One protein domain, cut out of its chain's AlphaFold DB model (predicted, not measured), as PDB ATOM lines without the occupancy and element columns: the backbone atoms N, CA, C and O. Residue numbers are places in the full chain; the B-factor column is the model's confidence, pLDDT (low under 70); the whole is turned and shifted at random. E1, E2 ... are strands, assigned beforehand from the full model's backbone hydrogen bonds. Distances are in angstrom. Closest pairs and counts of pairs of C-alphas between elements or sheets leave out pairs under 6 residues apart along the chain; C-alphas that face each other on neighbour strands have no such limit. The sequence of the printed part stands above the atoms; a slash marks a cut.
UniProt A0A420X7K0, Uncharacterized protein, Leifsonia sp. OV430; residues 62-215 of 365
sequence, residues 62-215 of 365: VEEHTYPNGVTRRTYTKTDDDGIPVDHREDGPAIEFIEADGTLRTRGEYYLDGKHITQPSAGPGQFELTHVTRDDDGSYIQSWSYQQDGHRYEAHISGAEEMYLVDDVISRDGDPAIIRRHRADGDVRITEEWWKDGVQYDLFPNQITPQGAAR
ATOM      1  N   VAL A  62     -41.749  83.007 -26.497       91.56
ATOM      2  CA  VAL A  62     -41.836  84.126 -27.440       91.56
ATOM      3  C   VAL A  62     -41.576  83.604 -28.841       91.56
ATOM      4  O   VAL A  62     -40.494  83.099 -29.130       91.56
ATOM      5  N   GLU A  63     -42.552  83.764 -29.725       92.75
ATOM      6  CA  GLU A  63     -42.432  83.395 -31.132       92.75
ATOM      7  C   GLU A  63     -42.321  84.646 -31.999       92.75
ATOM      8  O   GLU A  63     -43.172  85.529 -31.932       92.75
ATOM      9  N   GLU A  64     -41.292  84.717 -32.843       95.19
ATOM     10  CA  GLU A  64     -41.134  85.786 -33.830       95.19
ATOM     11  C   GLU A  64     -41.362  85.259 -35.251       95.19
ATOM     12  O   GLU A  64     -40.813  84.232 -35.656       95.19
ATOM     13  N   HIS A  65     -42.152  85.992 -36.033       92.94
ATOM     14  CA  HIS A  65     -42.408  85.712 -37.439       92.94
ATOM     15  C   HIS A  65     -42.253  86.981 -38.282       92.94
ATOM     16  O   HIS A  65     -43.053  87.909 -38.167       92.94
ATOM     17  N   THR A  66     -41.238  87.024 -39.148       92.69
ATOM     18  CA  THR A  66     -41.004  88.151 -40.065       92.69
ATOM     19  C   THR A  66     -41.628  87.883 -41.432       92.69
ATOM     20  O   THR A  66     -41.243  86.951 -42.138       92.69
ATOM     21  N   TYR A  67     -42.568  88.739 -41.822       86.06
ATOM     22  CA  TYR A  67     -43.257  88.697 -43.105       86.06
ATOM     23  C   TYR A  67     -42.371  89.214 -44.255       86.06
ATOM     24  O   TYR A  67     -41.442  89.995 -44.032       86.06
ATOM     25  N   PRO A  68     -42.680  88.868 -45.523       90.19
ATOM     26  CA  PRO A  68     -41.923  89.336 -46.691       90.19
ATOM     27  C   PRO A  68     -41.843  90.862 -46.859       90.19
ATOM     28  O   PRO A  68     -40.944  91.354 -47.537       90.19
ATOM     29  N   ASN A  69     -42.770  91.616 -46.261       83.69
ATOM     30  CA  ASN A  69     -42.759  93.083 -46.254       83.69
ATOM     31  C   ASN A  69     -41.833  93.686 -45.173       83.69
ATOM     32  O   ASN A  69     -41.751  94.905 -45.064       83.69
ATOM     33  N   GLY A  70     -41.147  92.849 -44.386       89.88
ATOM     34  CA  GLY A  70     -40.233  93.250 -43.318       89.88
ATOM     35  C   GLY A  70     -40.890  93.466 -41.953       89.88
ATOM     36  O   GLY A  70     -40.174  93.686 -40.981       89.88
ATOM     37  N   VAL A  71     -42.219  93.364 -41.845       87.88
ATOM     38  CA  VAL A  71     -42.922  93.434 -40.555       87.88
ATOM     39  C   VAL A  71     -42.662  92.154 -39.761       87.88
ATOM     40  O   VAL A  71     -42.778  91.061 -40.303       87.88
ATOM     41  N   THR A  72     -42.348  92.265 -38.473       90.44
ATOM     42  CA  THR A  72     -42.176  91.135 -37.550       90.44
ATOM     43  C   THR A  72     -43.336  91.069 -36.565       90.44
ATOM     44  O   THR A  72     -43.575  92.019 -35.827       90.44
ATOM     45  N   ARG A  73     -44.057  89.946 -36.534       91.38
ATOM     46  CA  ARG A  73     -45.028  89.617 -35.485       91.38
ATOM     47  C   ARG A  73     -44.309  88.879 -34.364       91.38
ATOM     48  O   ARG A  73     -43.730  87.828 -34.619       91.38
ATOM     49  N   ARG A  74     -44.372  89.395 -33.142       92.56
ATOM     50  CA  ARG A  74     -43.865  88.737 -31.935       92.56
ATOM     51  C   ARG A  74     -45.038  88.340 -31.046       92.56
ATOM     52  O   ARG A  74     -45.840  89.198 -30.702       92.56
ATOM     53  N   THR A  75     -45.134  87.064 -30.694       91.25
ATOM     54  CA  THR A  75     -46.231  86.483 -29.907       91.25
ATOM     55  C   THR A  75     -45.680  85.963 -28.586       91.25
ATOM     56  O   THR A  75     -44.764  85.147 -28.588       91.25
ATOM     57  N   TYR A  76     -46.224  86.440 -27.474       90.69
ATOM     58  CA  TYR A  76     -45.883  86.027 -26.117       90.69
ATOM     59  C   TYR A  76     -46.951  85.045 -25.640       90.69
ATOM     60  O   TYR A  76     -48.140  85.360 -25.683       90.69
ATOM     61  N   THR A  77     -46.542  83.853 -25.215       89.19
ATOM     62  CA  THR A  77     -47.459  82.789 -24.784       89.19
ATOM     63  C   THR A  77     -47.107  82.288 -23.394       89.19
ATOM     64  O   THR A  77     -45.936  82.224 -23.021       89.19
ATOM     65  N   LYS A  78     -48.126  81.906 -22.631       88.50
ATOM     66  CA  LYS A  78     -48.034  81.232 -21.335       88.50
ATOM     67  C   LYS A  78     -48.869  79.963 -21.400       88.50
ATOM     68  O   LYS A  78     -49.833  79.897 -22.152       88.50
ATOM     69  N   THR A  79     -48.505  78.953 -20.640       84.81
ATOM     70  CA  THR A  79     -49.283  77.731 -20.491       84.81
ATOM     71  C   THR A  79     -50.379  77.986 -19.462       84.81
ATOM     72  O   THR A  79     -50.082  78.411 -18.345       84.81
ATOM     73  N   ASP A  80     -51.638  77.765 -19.834       78.75
ATOM     74  CA  ASP A  80     -52.756  77.857 -18.893       78.75
ATOM     75  C   ASP A  80     -52.783  76.676 -17.899       78.75
ATOM     76  O   ASP A  80     -51.981  75.739 -17.978       78.75
ATOM     77  N   ASP A  81     -53.722  76.713 -16.948       66.88
ATOM     78  CA  ASP A  81     -53.901  75.659 -15.936       66.88
ATOM     79  C   ASP A  81     -54.190  74.271 -16.546       66.88
ATOM     80  O   ASP A  81     -53.960  73.246 -15.898       66.88
ATOM     81  N   ASP A  82     -54.672  74.227 -17.792       64.94
ATOM     82  CA  ASP A  82     -54.988  73.008 -18.538       64.94
ATOM     83  C   ASP A  82     -53.777  72.505 -19.367       64.94
ATOM     84  O   ASP A  82     -53.860  71.470 -20.040       64.94
ATOM     85  N   GLY A  83     -52.620  73.177 -19.296       80.75
ATOM     86  CA  GLY A  83     -51.409  72.795 -20.027       80.75
ATOM     87  C   GLY A  83     -51.385  73.278 -21.482       80.75
ATOM     88  O   GLY A  83     -50.580  72.781 -22.274       80.75
ATOM     89  N   ILE A  84     -52.274  74.198 -21.862       73.75
ATOM     90  CA  ILE A  84     -52.438  74.683 -23.233       73.75
ATOM     91  C   ILE A  84     -51.686  76.012 -23.394       73.75
ATOM     92  O   ILE A  84     -51.884  76.926 -22.594       73.75
ATOM     93  N   PRO A  85     -50.837  76.168 -24.430       83.38
ATOM     94  CA  PRO A  85     -50.230  77.452 -24.742       83.38
ATOM     95  C   PRO A  85     -51.301  78.451 -25.161       83.38
ATOM     96  O   PRO A  85     -52.080  78.203 -26.085       83.38
ATOM     97  N   VAL A  86     -51.309  79.593 -24.498       84.38
ATOM     98  CA  VAL A  86     -52.240  80.680 -24.735       84.38
ATOM     99  C   VAL A  86     -51.489  82.001 -24.838       84.38
ATOM    100  O   VAL A  86     -50.520  82.226 -24.114       84.38
ATOM    101  N   ASP A  87     -51.924  82.886 -25.734       85.62
ATOM    102  CA  ASP A  87     -51.340  84.225 -25.848       85.62
ATOM    103  C   ASP A  87     -51.496  84.954 -24.495       85.62
ATOM    104  O   ASP A  87     -52.587  84.992 -23.915       85.62
ATOM    105  N   HIS A  88     -50.397  85.467 -23.941       80.69
ATOM    106  CA  HIS A  88     -50.362  86.056 -22.602       80.69
ATOM    107  C   HIS A  88     -49.165  86.997 -22.434       80.69
ATOM    108  O   HIS A  88     -48.025  86.626 -22.728       80.69
ATOM    109  N   ARG A  89     -49.410  88.184 -21.865       78.75
ATOM    110  CA  ARG A  89     -48.357  89.063 -21.347       78.75
ATOM    111  C   ARG A  89     -48.898  89.996 -20.256       78.75
ATOM    112  O   ARG A  89     -49.952  90.594 -20.434       78.75
ATOM    113  N   GLU A  90     -48.170  90.134 -19.145       69.25
ATOM    114  CA  GLU A  90     -48.584  90.970 -17.998       69.25
ATOM    115  C   GLU A  90     -48.106  92.432 -18.120       69.25
ATOM    116  O   GLU A  90     -48.696  93.333 -17.530       69.25
ATOM    117  N   ASP A  91     -47.041  92.678 -18.890       70.75
ATOM    118  CA  ASP A  91     -46.341  93.966 -19.000       70.75
ATOM    119  C   ASP A  91     -46.539  94.675 -20.353       70.75
ATOM    120  O   ASP A  91     -45.829  95.631 -20.666       70.75
ATOM    121  N   GLY A  92     -47.467  94.207 -21.191       73.06
ATOM    122  CA  GLY A  92     -47.678  94.779 -22.518       73.06
ATOM    123  C   GLY A  92     -48.550  93.918 -23.429       73.06
ATOM    124  O   GLY A  92     -49.220  92.998 -22.962       73.06
ATOM    125  N   PRO A  93     -48.556  94.191 -24.744       77.50
ATOM    126  CA  PRO A  93     -49.315  93.389 -25.691       77.50
ATOM    127  C   PRO A  93     -48.703  91.992 -25.824       77.50
ATOM    128  O   PRO A  93     -47.492  91.839 -26.008       77.50
ATOM    129  N   ALA A  94     -49.558  90.974 -25.771       84.62
ATOM    130  CA  ALA A  94     -49.169  89.591 -26.019       84.62
ATOM    131  C   ALA A  94     -48.870  89.333 -27.504       84.62
ATOM    132  O   ALA A  94     -48.216  88.348 -27.831       84.62
ATOM    133  N   ILE A  95     -49.280  90.229 -28.407       84.19
ATOM    134  CA  ILE A  95     -48.830  90.238 -29.801       84.19
ATOM    135  C   ILE A  95     -48.345  91.635 -30.178       84.19
ATOM    136  O   ILE A  95     -49.115  92.594 -30.170       84.19
ATOM    137  N   GLU A  96     -47.080  91.744 -30.569       87.75
ATOM    138  CA  GLU A  96     -46.471  92.958 -31.115       87.75
ATOM    139  C   GLU A  96     -46.303  92.826 -32.630       87.75
ATOM    140  O   GLU A  96     -45.868  91.790 -33.127       87.75
ATOM    141  N   PHE A  97     -46.586  93.899 -33.369       83.81
ATOM    142  CA  PHE A  97     -46.181  94.032 -34.766       83.81
ATOM    143  C   PHE A  97     -45.093  95.098 -34.846       83.81
ATOM    144  O   PHE A  97     -45.311  96.237 -34.448       83.81
ATOM    145  N   ILE A  98     -43.918  94.729 -35.340       88.06
ATOM    146  CA  ILE A  98     -42.730  95.576 -35.424       88.06
ATOM    147  C   ILE A  98     -42.466  95.835 -36.905       88.06
ATOM    148  O   ILE A  98     -42.281  94.895 -37.671       88.06
ATOM    149  N   GLU A  99     -42.499  97.091 -37.330       88.81
ATOM    150  CA  GLU A  99     -42.231  97.498 -38.708       88.81
ATOM    151  C   GLU A  99     -40.774  97.196 -39.104       88.81
ATOM    152  O   GLU A  99     -39.902  96.964 -38.262       88.81
ATOM    153  N   ALA A 100     -40.487  97.217 -40.408       88.44
ATOM    154  CA  ALA A 100     -39.159  96.888 -40.937       88.44
ATOM    155  C   ALA A 100     -38.034  97.818 -40.429       88.44
ATOM    156  O   ALA A 100     -36.862  97.444 -40.451       88.44
ATOM    157  N   ASP A 101     -38.379  99.027 -39.981       89.50
ATOM    158  CA  ASP A 101     -37.458  99.997 -39.375       89.50
ATOM    159  C   ASP A 101     -37.278  99.808 -37.855       89.50
ATOM    160  O   ASP A 101     -36.565 100.580 -37.213       89.50
ATOM    161  N   GLY A 102     -37.900  98.773 -37.281       85.12
ATOM    162  CA  GLY A 102     -37.881  98.471 -35.854       85.12
ATOM    163  C   GLY A 102     -38.911  99.249 -35.035       85.12
ATOM    164  O   GLY A 102     -38.951  99.080 -33.816       85.12
ATOM    165  N   THR A 103     -39.740 100.096 -35.654       82.62
ATOM    166  CA  THR A 103     -40.797 100.811 -34.931       82.62
ATOM    167  C   THR A 103     -41.939  99.870 -34.567       82.62
ATOM    168  O   THR A 103     -42.387  99.054 -35.370       82.62
ATOM    169  N   LEU A 104     -42.421  99.954 -33.325       75.88
ATOM    170  CA  LEU A 104     -43.579  99.172 -32.908       75.88
ATOM    171  C   LEU A 104     -44.829  99.784 -33.544       75.88
ATOM    172  O   LEU A 104     -45.135 100.961 -33.332       75.88
ATOM    173  N   ARG A 105     -45.562  98.991 -34.320       72.00
ATOM    174  CA  ARG A 105     -46.859  99.387 -34.857       72.00
ATOM    175  C   ARG A 105     -47.792  99.627 -33.675       72.00
ATOM    176  O   ARG A 105     -47.848  98.818 -32.754       72.00
ATOM    177  N   THR A 106     -48.580 100.697 -33.715       56.34
ATOM    178  CA  THR A 106     -49.476 101.128 -32.619       56.34
ATOM    179  C   THR A 106     -50.550 100.102 -32.230       56.34
ATOM    180  O   THR A 106     -51.335 100.340 -31.318       56.34
ATOM    181  N   ARG A 107     -50.626  98.973 -32.936       62.38
ATOM    182  CA  ARG A 107     -51.656  97.952 -32.803       62.38
ATOM    183  C   ARG A 107     -51.037  96.679 -32.233       62.38
ATOM    184  O   ARG A 107     -50.743  95.755 -32.978       62.38
ATOM    185  N   GLY A 108     -50.799  96.671 -30.927       65.88
ATOM    186  CA  GLY A 108     -50.567  95.431 -30.193       65.88
ATOM    187  C   GLY A 108     -51.897  94.748 -29.877       65.88
ATOM    188  O   GLY A 108     -52.909  95.431 -29.701       65.88
ATOM    189  N   GLU A 109     -51.910  93.420 -29.815       75.06
ATOM    190  CA  GLU A 109     -53.054  92.676 -29.285       75.06
ATOM    191  C   GLU A 109     -52.738  92.250 -27.853       75.06
ATOM    192  O   GLU A 109     -51.687  91.671 -27.574       75.06
ATOM    193  N   TYR A 110     -53.637  92.576 -26.934       72.25
ATOM    194  CA  TYR A 110     -53.479  92.258 -25.523       72.25
ATOM    195  C   TYR A 110     -54.223  90.964 -25.249       72.25
ATOM    196  O   TYR A 110     -55.426  90.869 -25.501       72.25
ATOM    197  N   TYR A 111     -53.502  89.969 -24.750       72.94
ATOM    198  CA  TYR A 111     -54.088  88.726 -24.283       72.94
ATOM    199  C   TYR A 111     -53.615  88.451 -22.866       72.94
ATOM    200  O   TYR A 111     -52.459  88.708 -22.524       72.94
ATOM    201  N   LEU A 112     -54.517  87.901 -22.067       64.38
ATOM    202  CA  LEU A 112     -54.225  87.395 -20.740       64.38
ATOM    203  C   LEU A 112     -54.888  86.037 -20.599       64.38
ATOM    204  O   LEU A 112     -56.106  85.911 -20.727       64.38
ATOM    205  N   ASP A 113     -54.060  85.026 -20.372       65.94
ATOM    206  CA  ASP A 113     -54.488  83.632 -20.241       65.94
ATOM    207  C   ASP A 113     -55.339  83.207 -21.454       65.94
ATOM    208  O   ASP A 113     -56.412  82.617 -21.328       65.94
ATOM    209  N   GLY A 114     -54.902  83.613 -22.655       61.66
ATOM    210  CA  GLY A 114     -55.576  83.322 -23.925       61.66
ATOM    211  C   GLY A 114     -56.812  84.148 -24.214       61.66
ATOM    212  O   GLY A 114     -57.421  84.002 -25.276       61.66
ATOM    213  N   LYS A 115     -57.204  85.033 -23.298       65.12
ATOM    214  CA  LYS A 115     -58.349  85.916 -23.482       65.12
ATOM    215  C   LYS A 115     -57.873  87.226 -24.075       65.12
ATOM    216  O   LYS A 115     -57.129  87.963 -23.439       65.12
ATOM    217  N   HIS A 116     -58.340  87.528 -25.278       66.81
ATOM    218  CA  HIS A 116     -58.101  88.817 -25.910       66.81
ATOM    219  C   HIS A 116     -58.776  89.936 -25.097       66.81
ATOM    220  O   HIS A 116     -60.005  90.072 -25.118       66.81
ATOM    221  N   ILE A 117     -57.990  90.744 -24.384       65.62
ATOM    222  CA  ILE A 117     -58.458  91.886 -23.592       65.62
ATOM    223  C   ILE A 117     -58.581  93.099 -24.514       65.62
ATOM    224  O   ILE A 117     -57.886  94.089 -24.357       65.62
ATOM    225  N   THR A 118     -59.513  93.026 -25.467       57.59
ATOM    226  CA  THR A 118     -59.911  94.117 -26.379       57.59
ATOM    227  C   THR A 118     -58.795  94.747 -27.233       57.59
ATOM    228  O   THR A 118     -57.706  95.083 -26.790       57.59
ATOM    229  N   GLN A 119     -59.117  95.048 -28.493       50.97
ATOM    230  CA  GLN A 119     -58.399  96.112 -29.192       50.97
ATOM    231  C   GLN A 119     -58.902  97.434 -28.595       50.97
ATOM    232  O   GLN A 119     -60.098  97.703 -28.759       50.97
ATOM    233  N   PRO A 120     -58.072  98.271 -27.937       45.62
ATOM    234  CA  PRO A 120     -58.420  99.681 -27.820       45.62
ATOM    235  C   PRO A 120     -58.736 100.146 -29.241       45.62
ATOM    236  O   PRO A 120     -57.987  99.855 -30.180       45.62
ATOM    237  N   SER A 121     -59.908 100.741 -29.440       45.28
ATOM    238  CA  SER A 121     -60.362 101.178 -30.755       45.28
ATOM    239  C   SER A 121     -59.370 102.198 -31.316       45.28
ATOM    240  O   SER A 121     -59.456 103.371 -30.985       45.28
ATOM    241  N   ALA A 122     -58.403 101.722 -32.106       39.59
ATOM    242  CA  ALA A 122     -57.452 102.464 -32.937       39.59
ATOM    243  C   ALA A 122     -57.016 103.851 -32.407       39.59
ATOM    244  O   ALA A 122     -56.941 104.812 -33.171       39.59
ATOM    245  N   GLY A 123     -56.711 103.951 -31.112       49.50
ATOM    246  CA  GLY A 123     -56.284 105.180 -30.448       49.50
ATOM    247  C   GLY A 123     -55.050 104.937 -29.574       49.50
ATOM    248  O   GLY A 123     -54.821 103.805 -29.143       49.50
ATOM    249  N   PRO A 124     -54.226 105.970 -29.318       41.25
ATOM    250  CA  PRO A 124     -53.061 105.883 -28.442       41.25
ATOM    251  C   PRO A 124     -53.507 105.828 -26.972       41.25
ATOM    252  O   PRO A 124     -53.398 106.805 -26.240       41.25
ATOM    253  N   GLY A 125     -54.039 104.684 -26.553       53.34
ATOM    254  CA  GLY A 125     -54.348 104.367 -25.162       53.34
ATOM    255  C   GLY A 125     -53.948 102.923 -24.905       53.34
ATOM    256  O   GLY A 125     -54.645 102.003 -25.326       53.34
ATOM    257  N   GLN A 126     -52.787 102.712 -24.288       60.69
ATOM    258  CA  GLN A 126     -52.429 101.397 -23.761       60.69
ATOM    259  C   GLN A 126     -53.183 101.228 -22.441       60.69
ATOM    260  O   GLN A 126     -53.183 102.141 -21.618       60.69
ATOM    261  N   PHE A 127     -53.863 100.095 -22.257       63.06
ATOM    262  CA  PHE A 127     -54.367  99.740 -20.936       63.06
ATOM    263  C   PHE A 127     -53.169  99.507 -20.020       63.06
ATOM    264  O   PHE A 127     -52.296  98.698 -20.330       63.06
ATOM    265  N   GLU A 128     -53.142 100.210 -18.895       71.69
ATOM    266  CA  GLU A 128     -52.174  99.970 -17.835       71.69
ATOM    267  C   GLU A 128     -52.828  99.082 -16.777       71.69
ATOM    268  O   GLU A 128     -53.954  99.345 -16.332       71.69
ATOM    269  N   LEU A 129     -52.132  98.017 -16.375       74.69
ATOM    270  CA  LEU A 129     -52.512  97.231 -15.207       74.69
ATOM    271  C   LEU A 129     -52.351  98.119 -13.974       74.69
ATOM    272  O   LEU A 129     -51.231  98.432 -13.569       74.69
ATOM    273  N   THR A 130     -53.458  98.547 -13.377       77.69
ATOM    274  CA  THR A 130     -53.419  99.454 -12.223       77.69
ATOM    275  C   THR A 130     -53.445  98.702 -10.909       77.69
ATOM    276  O   THR A 130     -52.849  99.153  -9.927       77.69
ATOM    277  N   HIS A 131     -54.129  97.559 -10.869       78.88
ATOM    278  CA  HIS A 131     -54.322  96.827  -9.631       78.88
ATOM    279  C   HIS A 131     -54.451  95.324  -9.849       78.88
ATOM    280  O   HIS A 131     -55.166  94.870 -10.737       78.88
ATOM    281  N   VAL A 132     -53.802  94.553  -8.976       80.75
ATOM    282  CA  VAL A 132     -54.040  93.118  -8.820       80.75
ATOM    283  C   VAL A 132     -54.316  92.873  -7.347       80.75
ATOM    284  O   VAL A 132     -53.462  93.132  -6.498       80.75
ATOM    285  N   THR A 133     -55.511  92.384  -7.039       82.31
ATOM    286  CA  THR A 133     -55.877  91.930  -5.695       82.31
ATOM    287  C   THR A 133     -56.250  90.472  -5.714       82.31
ATOM    288  O   THR A 133     -56.554  89.898  -6.757       82.31
ATOM    289  N   ARG A 134     -56.165  89.863  -4.537       81.00
ATOM    290  CA  ARG A 134     -56.619  88.505  -4.318       81.00
ATOM    291  C   ARG A 134     -57.852  88.567  -3.432       81.00
ATOM    292  O   ARG A 134     -57.774  89.160  -2.358       81.00
ATOM    293  N   ASP A 135     -58.942  87.981  -3.896       76.56
ATOM    294  CA  ASP A 135     -60.182  87.866  -3.141       76.56
ATOM    295  C   ASP A 135     -60.060  86.822  -2.025       76.56
ATOM    296  O   ASP A 135     -59.119  86.019  -1.978       76.56
ATOM    297  N   ASP A 136     -61.039  86.825  -1.116       78.81
ATOM    298  CA  ASP A 136     -61.127  85.883   0.008       78.81
ATOM    299  C   ASP A 136     -61.209  84.416  -0.448       78.81
ATOM    300  O   ASP A 136     -60.793  83.509   0.277       78.81
ATOM    301  N   ASP A 137     -61.718  84.165  -1.657       77.38
ATOM    302  CA  ASP A 137     -61.761  82.836  -2.274       77.38
ATOM    303  C   ASP A 137     -60.436  82.442  -2.957       77.38
ATOM    304  O   ASP A 137     -60.294  81.333  -3.477       77.38
ATOM    305  N   GLY A 138     -59.440  83.329  -2.921       76.94
ATOM    306  CA  GLY A 138     -58.130  83.145  -3.519       76.94
ATOM    307  C   GLY A 138     -58.060  83.471  -5.010       76.94
ATOM    308  O   GLY A 138     -56.961  83.333  -5.561       76.94
ATOM    309  N   SER A 139     -59.164  83.895  -5.636       74.56
ATOM    310  CA  SER A 139     -59.200  84.351  -7.025       74.56
ATOM    311  C   SER A 139     -58.529  85.719  -7.176       74.56
ATOM    312  O   SER A 139     -58.385  86.469  -6.212       74.56
ATOM    313  N   TYR A 140     -58.030  86.014  -8.375       76.75
ATOM    314  CA  TYR A 140     -57.395  87.298  -8.656       76.75
ATOM    315  C   TYR A 140     -58.409  88.242  -9.292       76.75
ATOM    316  O   TYR A 140     -58.981  87.901 -10.328       76.75
ATOM    317  N   ILE A 141     -58.563  89.434  -8.714       82.75
ATOM    318  CA  ILE A 141     -59.177  90.577  -9.385       82.75
ATOM    319  C   ILE A 141     -58.061  91.383 -10.031       82.75
ATOM    320  O   ILE A 141     -57.163  91.888  -9.348       82.75
ATOM    321  N   GLN A 142     -58.135  91.539 -11.344       83.31
ATOM    322  CA  GLN A 142     -57.269  92.439 -12.090       83.31
ATOM    323  C   GLN A 142     -58.068  93.644 -12.561       83.31
ATOM    324  O   GLN A 142     -59.107  93.482 -13.204       83.31
ATOM    325  N   SER A 143     -57.571  94.838 -12.262       83.94
ATOM    326  CA  SER A 143     -58.122  96.097 -12.748       83.94
ATOM    327  C   SER A 143     -57.149  96.716 -13.739       83.94
ATOM    328  O   SER A 143     -55.985  96.975 -13.430       83.94
ATOM    329  N   TRP A 144     -57.656  96.962 -14.934       83.62
ATOM    330  CA  TRP A 144     -56.951  97.629 -16.016       83.62
ATOM    331  C   TRP A 144     -57.614  98.967 -16.252       83.62
ATOM    332  O   TRP A 144     -58.841  99.037 -16.202       83.62
ATOM    333  N   SER A 145     -56.843 100.012 -16.537       84.62
ATOM    334  CA  SER A 145     -57.435 101.289 -16.919       84.62
ATOM    335  C   SER A 145     -56.666 101.990 -18.021       84.62
ATOM    336  O   SER A 145     -55.455 101.823 -18.148       84.62
ATOM    337  N   TYR A 146     -57.366 102.812 -18.790       85.12
ATOM    338  CA  TYR A 146     -56.748 103.813 -19.649       85.12
ATOM    339  C   TYR A 146     -57.610 105.073 -19.677       85.12
ATOM    340  O   TYR A 146     -58.796 105.045 -19.343       85.12
ATOM    341  N   GLN A 147     -57.007 106.190 -20.072       84.44
ATOM    342  CA  GLN A 147     -57.724 107.439 -20.296       84.44
ATOM    343  C   GLN A 147     -57.730 107.770 -21.782       84.44
ATOM    344  O   GLN A 147     -56.689 107.736 -22.436       84.44
ATOM    345  N   GLN A 148     -58.896 108.117 -22.312       84.38
ATOM    346  CA  GLN A 148     -59.052 108.571 -23.688       84.38
ATOM    347  C   GLN A 148     -60.189 109.585 -23.763       84.38
ATOM    348  O   GLN A 148     -61.242 109.391 -23.163       84.38
ATOM    349  N   ASP A 149     -59.962 110.677 -24.494       87.62
ATOM    350  CA  ASP A 149     -60.966 111.715 -24.761       87.62
ATOM    351  C   ASP A 149     -61.630 112.292 -23.493       87.62
ATOM    352  O   ASP A 149     -62.775 112.730 -23.510       87.62
ATOM    353  N   GLY A 150     -60.885 112.322 -22.382       88.56
ATOM    354  CA  GLY A 150     -61.361 112.827 -21.089       88.56
ATOM    355  C   GLY A 150     -62.144 111.817 -20.247       88.56
ATOM    356  O   GLY A 150     -62.544 112.170 -19.141       88.56
ATOM    357  N   HIS A 151     -62.308 110.586 -20.728       87.38
ATOM    358  CA  HIS A 151     -62.959 109.489 -20.018       87.38
ATOM    359  C   HIS A 151     -61.932 108.492 -19.483       87.38
ATOM    360  O   HIS A 151     -60.910 108.228 -20.127       87.38
ATOM    361  N   ARG A 152     -62.208 107.919 -18.311       89.56
ATOM    362  CA  ARG A 152     -61.469 106.791 -17.742       89.56
ATOM    363  C   ARG A 152     -62.217 105.500 -18.033       89.56
ATOM    364  O   ARG A 152     -63.344 105.322 -17.593       89.56
ATOM    365  N   TYR A 153     -61.560 104.581 -18.712       88.25
ATOM    366  CA  TYR A 153     -62.091 103.259 -19.000       88.25
ATOM    367  C   TYR A 153     -61.439 102.255 -18.069       88.25
ATOM    368  O   TYR A 153     -60.223 102.312 -17.878       88.25
ATOM    369  N   GLU A 154     -62.222 101.331 -17.526       88.50
ATOM    370  CA  GLU A 154     -61.719 100.274 -16.655       88.50
ATOM    371  C   GLU A 154     -62.251  98.900 -17.064       88.50
ATOM    372  O   GLU A 154     -63.392  98.764 -17.504       88.50
ATOM    373  N   ALA A 155     -61.423  97.871 -16.901       88.88
ATOM    374  CA  ALA A 155     -61.828  96.475 -17.007       88.88
ATOM    375  C   ALA A 155     -61.432  95.745 -15.724       88.88
ATOM    376  O   ALA A 155     -60.265  95.756 -15.334       88.88
ATOM    377  N   HIS A 156     -62.413  95.149 -15.053       90.06
ATOM    378  CA  HIS A 156     -62.254  94.376 -13.828       90.06
ATOM    379  C   HIS A 156     -62.491  92.908 -14.174       90.06
ATOM    380  O   HIS A 156     -63.579  92.533 -14.609       90.06
ATOM    381  N   ILE A 157     -61.464  92.080 -14.025       87.75
ATOM    382  CA  ILE A 157     -61.504  90.660 -14.375       87.75
ATOM    383  C   ILE A 157     -61.318  89.864 -13.088       87.75
ATOM    384  O   ILE A 157     -60.254  89.947 -12.482       87.75
ATOM    385  N   SER A 158     -62.338  89.100 -12.686       87.19
ATOM    386  CA  SER A 158     -62.294  88.208 -11.522       87.19
ATOM    387  C   SER A 158     -62.738  86.805 -11.921       87.19
ATOM    388  O   SER A 158     -63.917  86.543 -12.176       87.19
ATOM    389  N   GLY A 159     -61.768  85.896 -12.042       85.94
ATOM    390  CA  GLY A 159     -61.990  84.503 -12.435       85.94
ATOM    391  C   GLY A 159     -62.761  84.353 -13.754       85.94
ATOM    392  O   GLY A 159     -62.193  84.409 -14.851       85.94
ATOM    393  N   ALA A 160     -64.066  84.100 -13.641       87.38
ATOM    394  CA  ALA A 160     -64.961  83.851 -14.766       87.38
ATOM    395  C   ALA A 160     -65.870  85.043 -15.123       87.38
ATOM    396  O   ALA A 160     -66.671  84.933 -16.052       87.38
ATOM    397  N   GLU A 161     -65.752  86.156 -14.401       91.75
ATOM    398  CA  GLU A 161     -66.480  87.400 -14.632       91.75
ATOM    399  C   GLU A 161     -65.544  88.489 -15.174       91.75
ATOM    400  O   GLU A 161     -64.429  88.685 -14.692       91.75
ATOM    401  N   GLU A 162     -66.013  89.192 -16.199       92.31
ATOM    402  CA  GLU A 162     -65.371  90.356 -16.804       92.31
ATOM    403  C   GLU A 162     -66.372  91.518 -16.712       92.31
ATOM    404  O   GLU A 162     -67.489  91.396 -17.219       92.31
ATOM    405  N   MET A 163     -65.995  92.630 -16.082       93.88
ATOM    406  CA  MET A 163     -66.812  93.841 -15.937       93.88
ATOM    407  C   MET A 163     -66.081  95.046 -16.531       93.88
ATOM    408  O   MET A 163     -64.886  95.222 -16.317       93.88
ATOM    409  N   TYR A 164     -66.804  95.893 -17.258       92.44
ATOM    410  CA  TYR A 164     -66.264  97.059 -17.955       92.44
ATOM    411  C   TYR A 164     -66.963  98.337 -17.492       92.44
ATOM    412  O   TYR A 164     -68.190  98.369 -17.351       92.44
ATOM    413  N   LEU A 165     -66.175  99.386 -17.254       93.00
ATOM    414  CA  LEU A 165     -66.640 100.669 -16.741       93.00
ATOM    415  C   LEU A 165     -66.112 101.837 -17.582       93.00
ATOM    416  O   LEU A 165     -65.004 101.782 -18.117       93.00
ATOM    417  N   VAL A 166     -66.894 102.912 -17.624       91.69
ATOM    418  CA  VAL A 166     -66.521 104.240 -18.120       91.69
ATOM    419  C   VAL A 166     -66.836 105.239 -17.010       91.69
ATOM    420  O   VAL A 166     -67.974 105.310 -16.556       91.69
ATOM    421  N   ASP A 167     -65.830 105.969 -16.533       93.50
ATOM    422  CA  ASP A 167     -65.925 106.927 -15.424       93.50
ATOM    423  C   ASP A 167     -66.604 106.343 -14.170       93.50
ATOM    424  O   ASP A 167     -67.520 106.937 -13.605       93.50
ATOM    425  N   ASP A 168     -66.163 105.150 -13.746       94.25
ATOM    426  CA  ASP A 168     -66.715 104.381 -12.611       94.25
ATOM    427  C   ASP A 168     -68.168 103.905 -12.787       94.25
ATOM    428  O   ASP A 168     -68.788 103.398 -11.848       94.25
ATOM    429  N   VAL A 169     -68.724 104.033 -13.992       94.75
ATOM    430  CA  VAL A 169     -70.079 103.597 -14.328       94.75
ATOM    431  C   VAL A 169     -70.010 102.389 -15.258       94.75
ATOM    432  O   VAL A 169     -69.323 102.422 -16.273       94.75
ATOM    433  N   ILE A 170     -70.746 101.317 -14.942       94.38
ATOM    434  CA  ILE A 170     -70.802 100.112 -15.787       94.38
ATOM    435  C   ILE A 170     -71.346 100.499 -17.167       94.38
ATOM    436  O   ILE A 170     -72.493 100.941 -17.301       94.38
ATOM    437  N   SER A 171     -70.500 100.370 -18.187       93.69
ATOM    438  CA  SER A 171     -70.793 100.811 -19.549       93.69
ATOM    439  C   SER A 171     -69.789 100.207 -20.525       93.69
ATOM    440  O   SER A 171     -68.609 100.059 -20.199       93.69
ATOM    441  N   ARG A 172     -70.247  99.858 -21.732       90.56
ATOM    442  CA  ARG A 172     -69.370  99.431 -22.829       90.56
ATOM    443  C   ARG A 172     -70.048  99.627 -24.183       90.56
ATOM    444  O   ARG A 172     -71.149  99.135 -24.410       90.56
ATOM    445  N   ASP A 173     -69.358 100.287 -25.108       85.50
ATOM    446  CA  ASP A 173     -69.875 100.507 -26.459       85.50
ATOM    447  C   ASP A 173     -69.639  99.296 -27.371       85.50
ATOM    448  O   ASP A 173     -68.528  98.775 -27.489       85.50
ATOM    449  N   GLY A 174     -70.690  98.853 -28.065       87.38
ATOM    450  CA  GLY A 174     -70.638  97.786 -29.069       87.38
ATOM    451  C   GLY A 174     -70.485  96.360 -28.530       87.38
ATOM    452  O   GLY A 174     -70.617  95.407 -29.300       87.38
ATOM    453  N   ASP A 175     -70.244  96.182 -27.233       91.31
ATOM    454  CA  ASP A 175     -70.007  94.901 -26.565       91.31
ATOM    455  C   ASP A 175     -70.682  94.882 -25.175       91.31
ATOM    456  O   ASP A 175     -70.938  95.938 -24.606       91.31
ATOM    457  N   PRO A 176     -70.968  93.703 -24.592       92.81
ATOM    458  CA  PRO A 176     -71.547  93.611 -23.255       92.81
ATOM    459  C   PRO A 176     -70.572  94.118 -22.186       92.81
ATOM    460  O   PRO A 176     -69.376  93.801 -22.213       92.81
ATOM    461  N   ALA A 177     -71.103  94.885 -21.236       93.56
ATOM    462  CA  ALA A 177     -70.338  95.473 -20.143       93.56
ATOM    463  C   ALA A 177     -70.078  94.484 -19.003       93.56
ATOM    464  O   ALA A 177     -69.148  94.695 -18.236       93.56
ATOM    465  N   ILE A 178     -70.858  93.403 -18.901       93.62
ATOM    466  CA  ILE A 178     -70.531  92.279 -18.020       93.62
ATOM    467  C   ILE A 178     -70.615  90.975 -18.806       93.62
ATOM    468  O   ILE A 178     -71.602  90.708 -19.496       93.62
ATOM    469  N   ILE A 179     -69.579  90.152 -18.695       92.38
ATOM    470  CA  ILE A 179     -69.508  88.817 -19.281       92.38
ATOM    471  C   ILE A 179     -69.234  87.846 -18.143       92.38
ATOM    472  O   ILE A 179     -68.213  87.960 -17.475       92.38
ATOM    473  N   ARG A 180     -70.117  86.867 -17.939       91.81
ATOM    474  CA  ARG A 180     -69.863  85.766 -16.999       91.81
ATOM    475  C   ARG A 180     -69.778  84.454 -17.741       91.81
ATOM    476  O   ARG A 180     -70.608  84.159 -18.602       91.81
ATOM    477  N   ARG A 181     -68.769  83.662 -17.401       87.19
ATOM    478  CA  ARG A 181     -68.517  82.333 -17.948       87.19
ATOM    479  C   ARG A 181     -68.797  81.316 -16.851       87.19
ATOM    480  O   ARG A 181     -68.067  81.214 -15.878       87.19
ATOM    481  N   HIS A 182     -69.854  80.537 -16.999       84.75
ATOM    482  CA  HIS A 182     -70.166  79.457 -16.074       84.75
ATOM    483  C   HIS A 182     -69.657  78.148 -16.668       84.75
ATOM    484  O   HIS A 182     -70.118  77.734 -17.732       84.75
ATOM    485  N   ARG A 183     -68.711  77.496 -15.987       80.81
ATOM    486  CA  ARG A 183     -68.304  76.124 -16.312       80.81
ATOM    487  C   ARG A 183     -69.204  75.180 -15.517       80.81
ATOM    488  O   ARG A 183     -69.157  75.184 -14.289       80.81
ATOM    489  N   ALA A 184     -70.040  74.411 -16.201       79.31
ATOM    490  CA  ALA A 184     -70.873  73.383 -15.586       79.31
ATOM    491  C   ALA A 184     -70.781  72.117 -16.437       79.31
ATOM    492  O   ALA A 184     -71.013  72.175 -17.639       79.31
ATOM    493  N   ASP A 185     -70.402  70.995 -15.823       78.75
ATOM    494  CA  ASP A 185     -70.363  69.675 -16.470       78.75
ATOM    495  C   ASP A 185     -69.499  69.590 -17.748       78.75
ATOM    496  O   ASP A 185     -69.748  68.773 -18.628       78.75
ATOM    497  N   GLY A 186     -68.459  70.425 -17.850       75.81
ATOM    498  CA  GLY A 186     -67.573  70.495 -19.020       75.81
ATOM    499  C   GLY A 186     -68.023  71.484 -20.101       75.81
ATOM    500  O   GLY A 186     -67.214  71.830 -20.961       75.81
ATOM    501  N   ASP A 187     -69.241  72.018 -20.007       73.50
ATOM    502  CA  ASP A 187     -69.749  73.051 -20.907       73.50
ATOM    503  C   ASP A 187     -69.460  74.456 -20.370       73.50
ATOM    504  O   ASP A 187     -69.628  74.746 -19.178       73.50
ATOM    505  N   VAL A 188     -69.067  75.357 -21.272       75.00
ATOM    506  CA  VAL A 188     -68.926  76.786 -20.977       75.00
ATOM    507  C   VAL A 188     -70.188  77.515 -21.426       75.00
ATOM    508  O   VAL A 188     -70.542  77.556 -22.606       75.00
ATOM    509  N   ARG A 189     -70.872  78.110 -20.453       82.50
ATOM    510  CA  ARG A 189     -72.066  78.931 -20.641       82.50
ATOM    511  C   ARG A 189     -71.692  80.391 -20.474       82.50
ATOM    512  O   ARG A 189     -71.171  80.759 -19.427       82.50
ATOM    513  N   ILE A 190     -71.975  81.219 -21.474       85.56
ATOM    514  CA  ILE A 190     -71.738  82.664 -21.372       85.56
ATOM    515  C   ILE A 190     -73.062  83.379 -21.113       85.56
ATOM    516  O   ILE A 190     -74.021  83.181 -21.867       85.56
ATOM    517  N   THR A 191     -73.090  84.231 -20.087       89.56
ATOM    518  CA  THR A 191     -74.114  85.267 -19.914       89.56
ATOM    519  C   THR A 191     -73.516  86.629 -20.232       89.56
ATOM    520  O   THR A 191     -72.426  86.955 -19.763       89.56
ATOM    521  N   GLU A 192     -74.243  87.421 -21.011       92.62
ATOM    522  CA  GLU A 192     -73.848  88.765 -21.419       92.62
ATOM    523  C   GLU A 192     -74.852  89.772 -20.863       92.62
ATOM    524  O   GLU A 192     -76.046  89.665 -21.149       92.62
ATOM    525  N   GLU A 193     -74.375  90.766 -20.120       94.50
ATOM    526  CA  GLU A 193     -75.194  91.897 -19.696       94.50
ATOM    527  C   GLU A 193     -74.790  93.166 -20.431       94.50
ATOM    528  O   GLU A 193     -73.613  93.525 -20.527       94.50
ATOM    529  N   TRP A 194     -75.801  93.860 -20.932       94.94
ATOM    530  CA  TRP A 194     -75.638  95.071 -21.713       94.94
ATOM    531  C   TRP A 194     -75.939  96.265 -20.832       94.94
ATOM    532  O   TRP A 194     -77.032  96.365 -20.282       94.94
ATOM    533  N   TRP A 195     -74.960  97.151 -20.700       96.69
ATOM    534  CA  TRP A 195     -75.079  98.356 -19.898       96.69
ATOM    535  C   TRP A 195     -74.593  99.546 -20.711       96.69
ATOM    536  O   TRP A 195     -73.547  99.465 -21.356       96.69
ATOM    537  N   LYS A 196     -75.347 100.643 -20.657       94.00
ATOM    538  CA  LYS A 196     -74.937 101.941 -21.197       94.00
ATOM    539  C   LYS A 196     -75.269 103.010 -20.173       94.00
ATOM    540  O   LYS A 196     -76.408 103.070 -19.705       94.00
ATOM    541  N   ASP A 197     -74.268 103.800 -19.803       93.81
ATOM    542  CA  ASP A 197     -74.393 104.899 -18.839       93.81
ATOM    543  C   ASP A 197     -75.025 104.456 -17.501       93.81
ATOM    544  O   ASP A 197     -75.856 105.151 -16.914       93.81
ATOM    545  N   GLY A 198     -74.674 103.252 -17.031       94.50
ATOM    546  CA  GLY A 198     -75.146 102.699 -15.757       94.50
ATOM    547  C   GLY A 198     -76.563 102.125 -15.795       94.50
ATOM    548  O   GLY A 198     -77.073 101.685 -14.765       94.50
ATOM    549  N   VAL A 199     -77.203 102.096 -16.965       96.75
ATOM    550  CA  VAL A 199     -78.517 101.480 -17.173       96.75
ATOM    551  C   VAL A 199     -78.342 100.112 -17.822       96.75
ATOM    552  O   VAL A 199     -77.720 100.003 -18.877       96.75
ATOM    553  N   GLN A 200     -78.917  99.077 -17.208       96.69
ATOM    554  CA  GLN A 200     -78.941  97.721 -17.757       96.69
ATOM    555  C   GLN A 200     -80.051  97.564 -18.806       96.69
ATOM    556  O   GLN A 200     -81.186  97.996 -18.598       96.69
ATOM    557  N   TYR A 201     -79.741  96.871 -19.899       96.12
ATOM    558  CA  TYR A 201     -80.661  96.543 -20.982       96.12
ATOM    559  C   TYR A 201     -80.772  95.025 -21.144       96.12
ATOM    560  O   TYR A 201     -79.787  94.329 -21.399       96.12
ATOM    561  N   ASP A 202     -81.994  94.507 -21.044       94.31
ATOM    562  CA  ASP A 202     -82.276  93.081 -21.214       94.31
ATOM    563  C   ASP A 202     -82.438  92.722 -22.700       94.31
ATOM    564  O   ASP A 202     -83.543  92.618 -23.239       94.31
ATOM    565  N   LEU A 203     -81.307  92.593 -23.398       93.25
ATOM    566  CA  LEU A 203     -81.294  92.205 -24.810       93.25
ATOM    567  C   LEU A 203     -81.427  90.697 -25.016       93.25
ATOM    568  O   LEU A 203     -81.902  90.279 -26.070       93.25
ATOM    569  N   PHE A 204     -81.005  89.881 -24.048       91.81
ATOM    570  CA  PHE A 204     -80.927  88.421 -24.168       91.81
ATOM    571  C   PHE A 204     -81.477  87.725 -22.911       91.81
ATOM    572  O   PHE A 204     -80.724  87.034 -22.218       91.81
ATOM    573  N   PRO A 205     -82.786  87.860 -22.622       85.00
ATOM    574  CA  PRO A 205     -83.378  87.317 -21.407       85.00
ATOM    575  C   PRO A 205     -83.166  85.807 -21.327       85.00
ATOM    576  O   PRO A 205     -83.560  85.069 -22.236       85.00
ATOM    577  N   ASN A 206     -82.575  85.355 -20.218       69.88
ATOM    578  CA  ASN A 206     -82.400  83.945 -19.850       69.88
ATOM    579  C   ASN A 206     -81.657  83.078 -20.887       69.88
ATOM    580  O   ASN A 206     -81.798  81.853 -20.874       69.88
ATOM    581  N   GLN A 207     -80.882  83.675 -21.796       64.75
ATOM    582  CA  GLN A 207     -80.151  82.913 -22.807       64.75
ATOM    583  C   GLN A 207     -78.744  82.571 -22.319       64.75
ATOM    584  O   GLN A 207     -77.844  83.405 -22.278       64.75
ATOM    585  N   ILE A 208     -78.557  81.293 -22.005       59.72
ATOM    586  CA  ILE A 208     -77.243  80.664 -21.963       59.72
ATOM    587  C   ILE A 208     -76.786  80.505 -23.411       59.72
ATOM    588  O   ILE A 208     -77.404  79.753 -24.161       59.72
ATOM    589  N   THR A 209     -75.722  81.200 -23.817       56.28
ATOM    590  CA  THR A 209     -75.089  80.930 -25.116       56.28
ATOM    591  C   THR A 209     -74.247  79.659 -24.963       56.28
ATOM    592  O   THR A 209     -73.291  79.694 -24.180       56.28
ATOM    593  N   PRO A 210     -74.552  78.542 -25.650       53.88
ATOM    594  CA  PRO A 210     -73.667  77.384 -25.647       53.88
ATOM    595  C   PRO A 210     -72.382  77.775 -26.383       53.88
ATOM    596  O   PRO A 210     -72.406  78.034 -27.590       53.88
ATOM    597  N   GLN A 211     -71.258  77.876 -25.674       45.84
ATOM    598  CA  GLN A 211     -69.975  78.156 -26.306       45.84
ATOM    599  C   GLN A 211     -69.376  76.831 -26.786       45.84
ATOM    600  O   GLN A 211     -68.733  76.117 -26.028       45.84
ATOM    601  N   GLY A 212     -69.598  76.493 -28.057       41.62
ATOM    602  CA  GLY A 212     -68.867  75.400 -28.708       41.62
ATOM    603  C   GLY A 212     -69.447  73.995 -28.548       41.62
ATOM    604  O   GLY A 212     -68.730  73.035 -28.823       41.62
ATOM    605  N   ALA A 213     -70.724  73.844 -28.183       40.53
ATOM    606  CA  ALA A 213     -71.363  72.540 -28.303       40.53
ATOM    607  C   ALA A 213     -71.303  72.093 -29.774       40.53
ATOM    608  O   ALA A 213     -71.703  72.828 -30.686       40.53
ATOM    609  N   ALA A 214     -70.743  70.901 -29.999       44.28
ATOM    610  CA  ALA A 214     -70.841  70.188 -31.264       44.28
ATOM    611  C   ALA A 214     -72.290  70.257 -31.765       44.28
ATOM    612  O   ALA A 214     -73.202  70.373 -30.958       44.28
ATOM    613  N   ARG A 215     -72.512  70.199 -33.083       49.19
ATOM    614  CA  ARG A 215     -73.849  70.224 -33.707       49.19
ATOM    615  C   ARG A 215     -74.697  68.992 -33.332       49.19
ATOM    616  O   ARG A 215     -75.153  68.274 -34.218       49.19
TER     617      ARG A 215
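This is residues 62 to 215 of the 365 residues of an uncharacterized protein of Leifsonia sp. OV430 (UniProt A0A420X7K0). A large, twisted and curled sheet of seven strands, E5 to E11, forms one part of the model, and a smaller sheet of four strands, E1 to E4, stands off to one side of it. Residues 99 to 127, a long stretch with no named element, run from the small sheet to the large one and partly fill the space between the two. The printed part has 154 residues with eleven named strands, E1 to E11 in chain order, and no named helix; the large sheet has the order E5 - E6 - E7 - E8 - E9 - E10 - E11, and both sheets are antiparallel. The class is all strand, though the strands hold 70 of the 154 residues, under half. The whole is compact, with a radius of gyration of the C-alphas of 17.4 A and spans of 51 by 42 by 36 A.

In the large sheet, E5 is residues 128 to 134, E6 140 to 148 at 26.1 A, E7 151 to 158 at 22.9 A, E8 161 to 166, E9 178 to 184, E10 187 to 196 at 29.4 A, and E11 199 to 201. C-alpha 128 is at (-52.174, 99.970, -17.835) and C-alpha 201 at (-80.661, 96.543, -20.982). In the small sheet, E1 is residues 62 to 66, beginning at C-alpha 62 at (-41.836, 84.126, -27.440), E2 72 to 79 at 22.8 A, E3 85 to 87, and E4 95 to 98.

E5 to E11 form a meander, each strand the antiparallel neighbour of the one before, with E5 and E11 as edge strands. From edge to edge the strands' lines turn by 83 degrees. In the hairpin E6 and E7, N 144 and O 155 are within hydrogen-bond range at 2.9 A. E8 and E9 form a hairpin across a long link, with N 162 and O 179 at 2.8 A. E10 is staggered: residues 187 to 193 pair with E9, N 189 and O 182 at 2.8 A, and residues 194 to 196 with E11, N 201 and O 194 at 2.8 A. The small sheet is branched at E2, with E1 on one side, N 63 and O 75 at 2.8 A, and E3 and E4 on the other side, N 78 and O 86 at 2.8 A and N 74 and O 96 at 2.8 A. E1, E2 and E3 form a second meander. The strands of the small sheet are apart from those of the large one.

The two farthest C-alphas, of Asp 101 and Asn 206, are 51.6 A apart. The printed part has no cut. The links E4 to E5 and E8 to E9 are long. The mean pLDDT of the printed part is 80.0; 32 residues are under 70, among them 112 to 127 and 206 to 215.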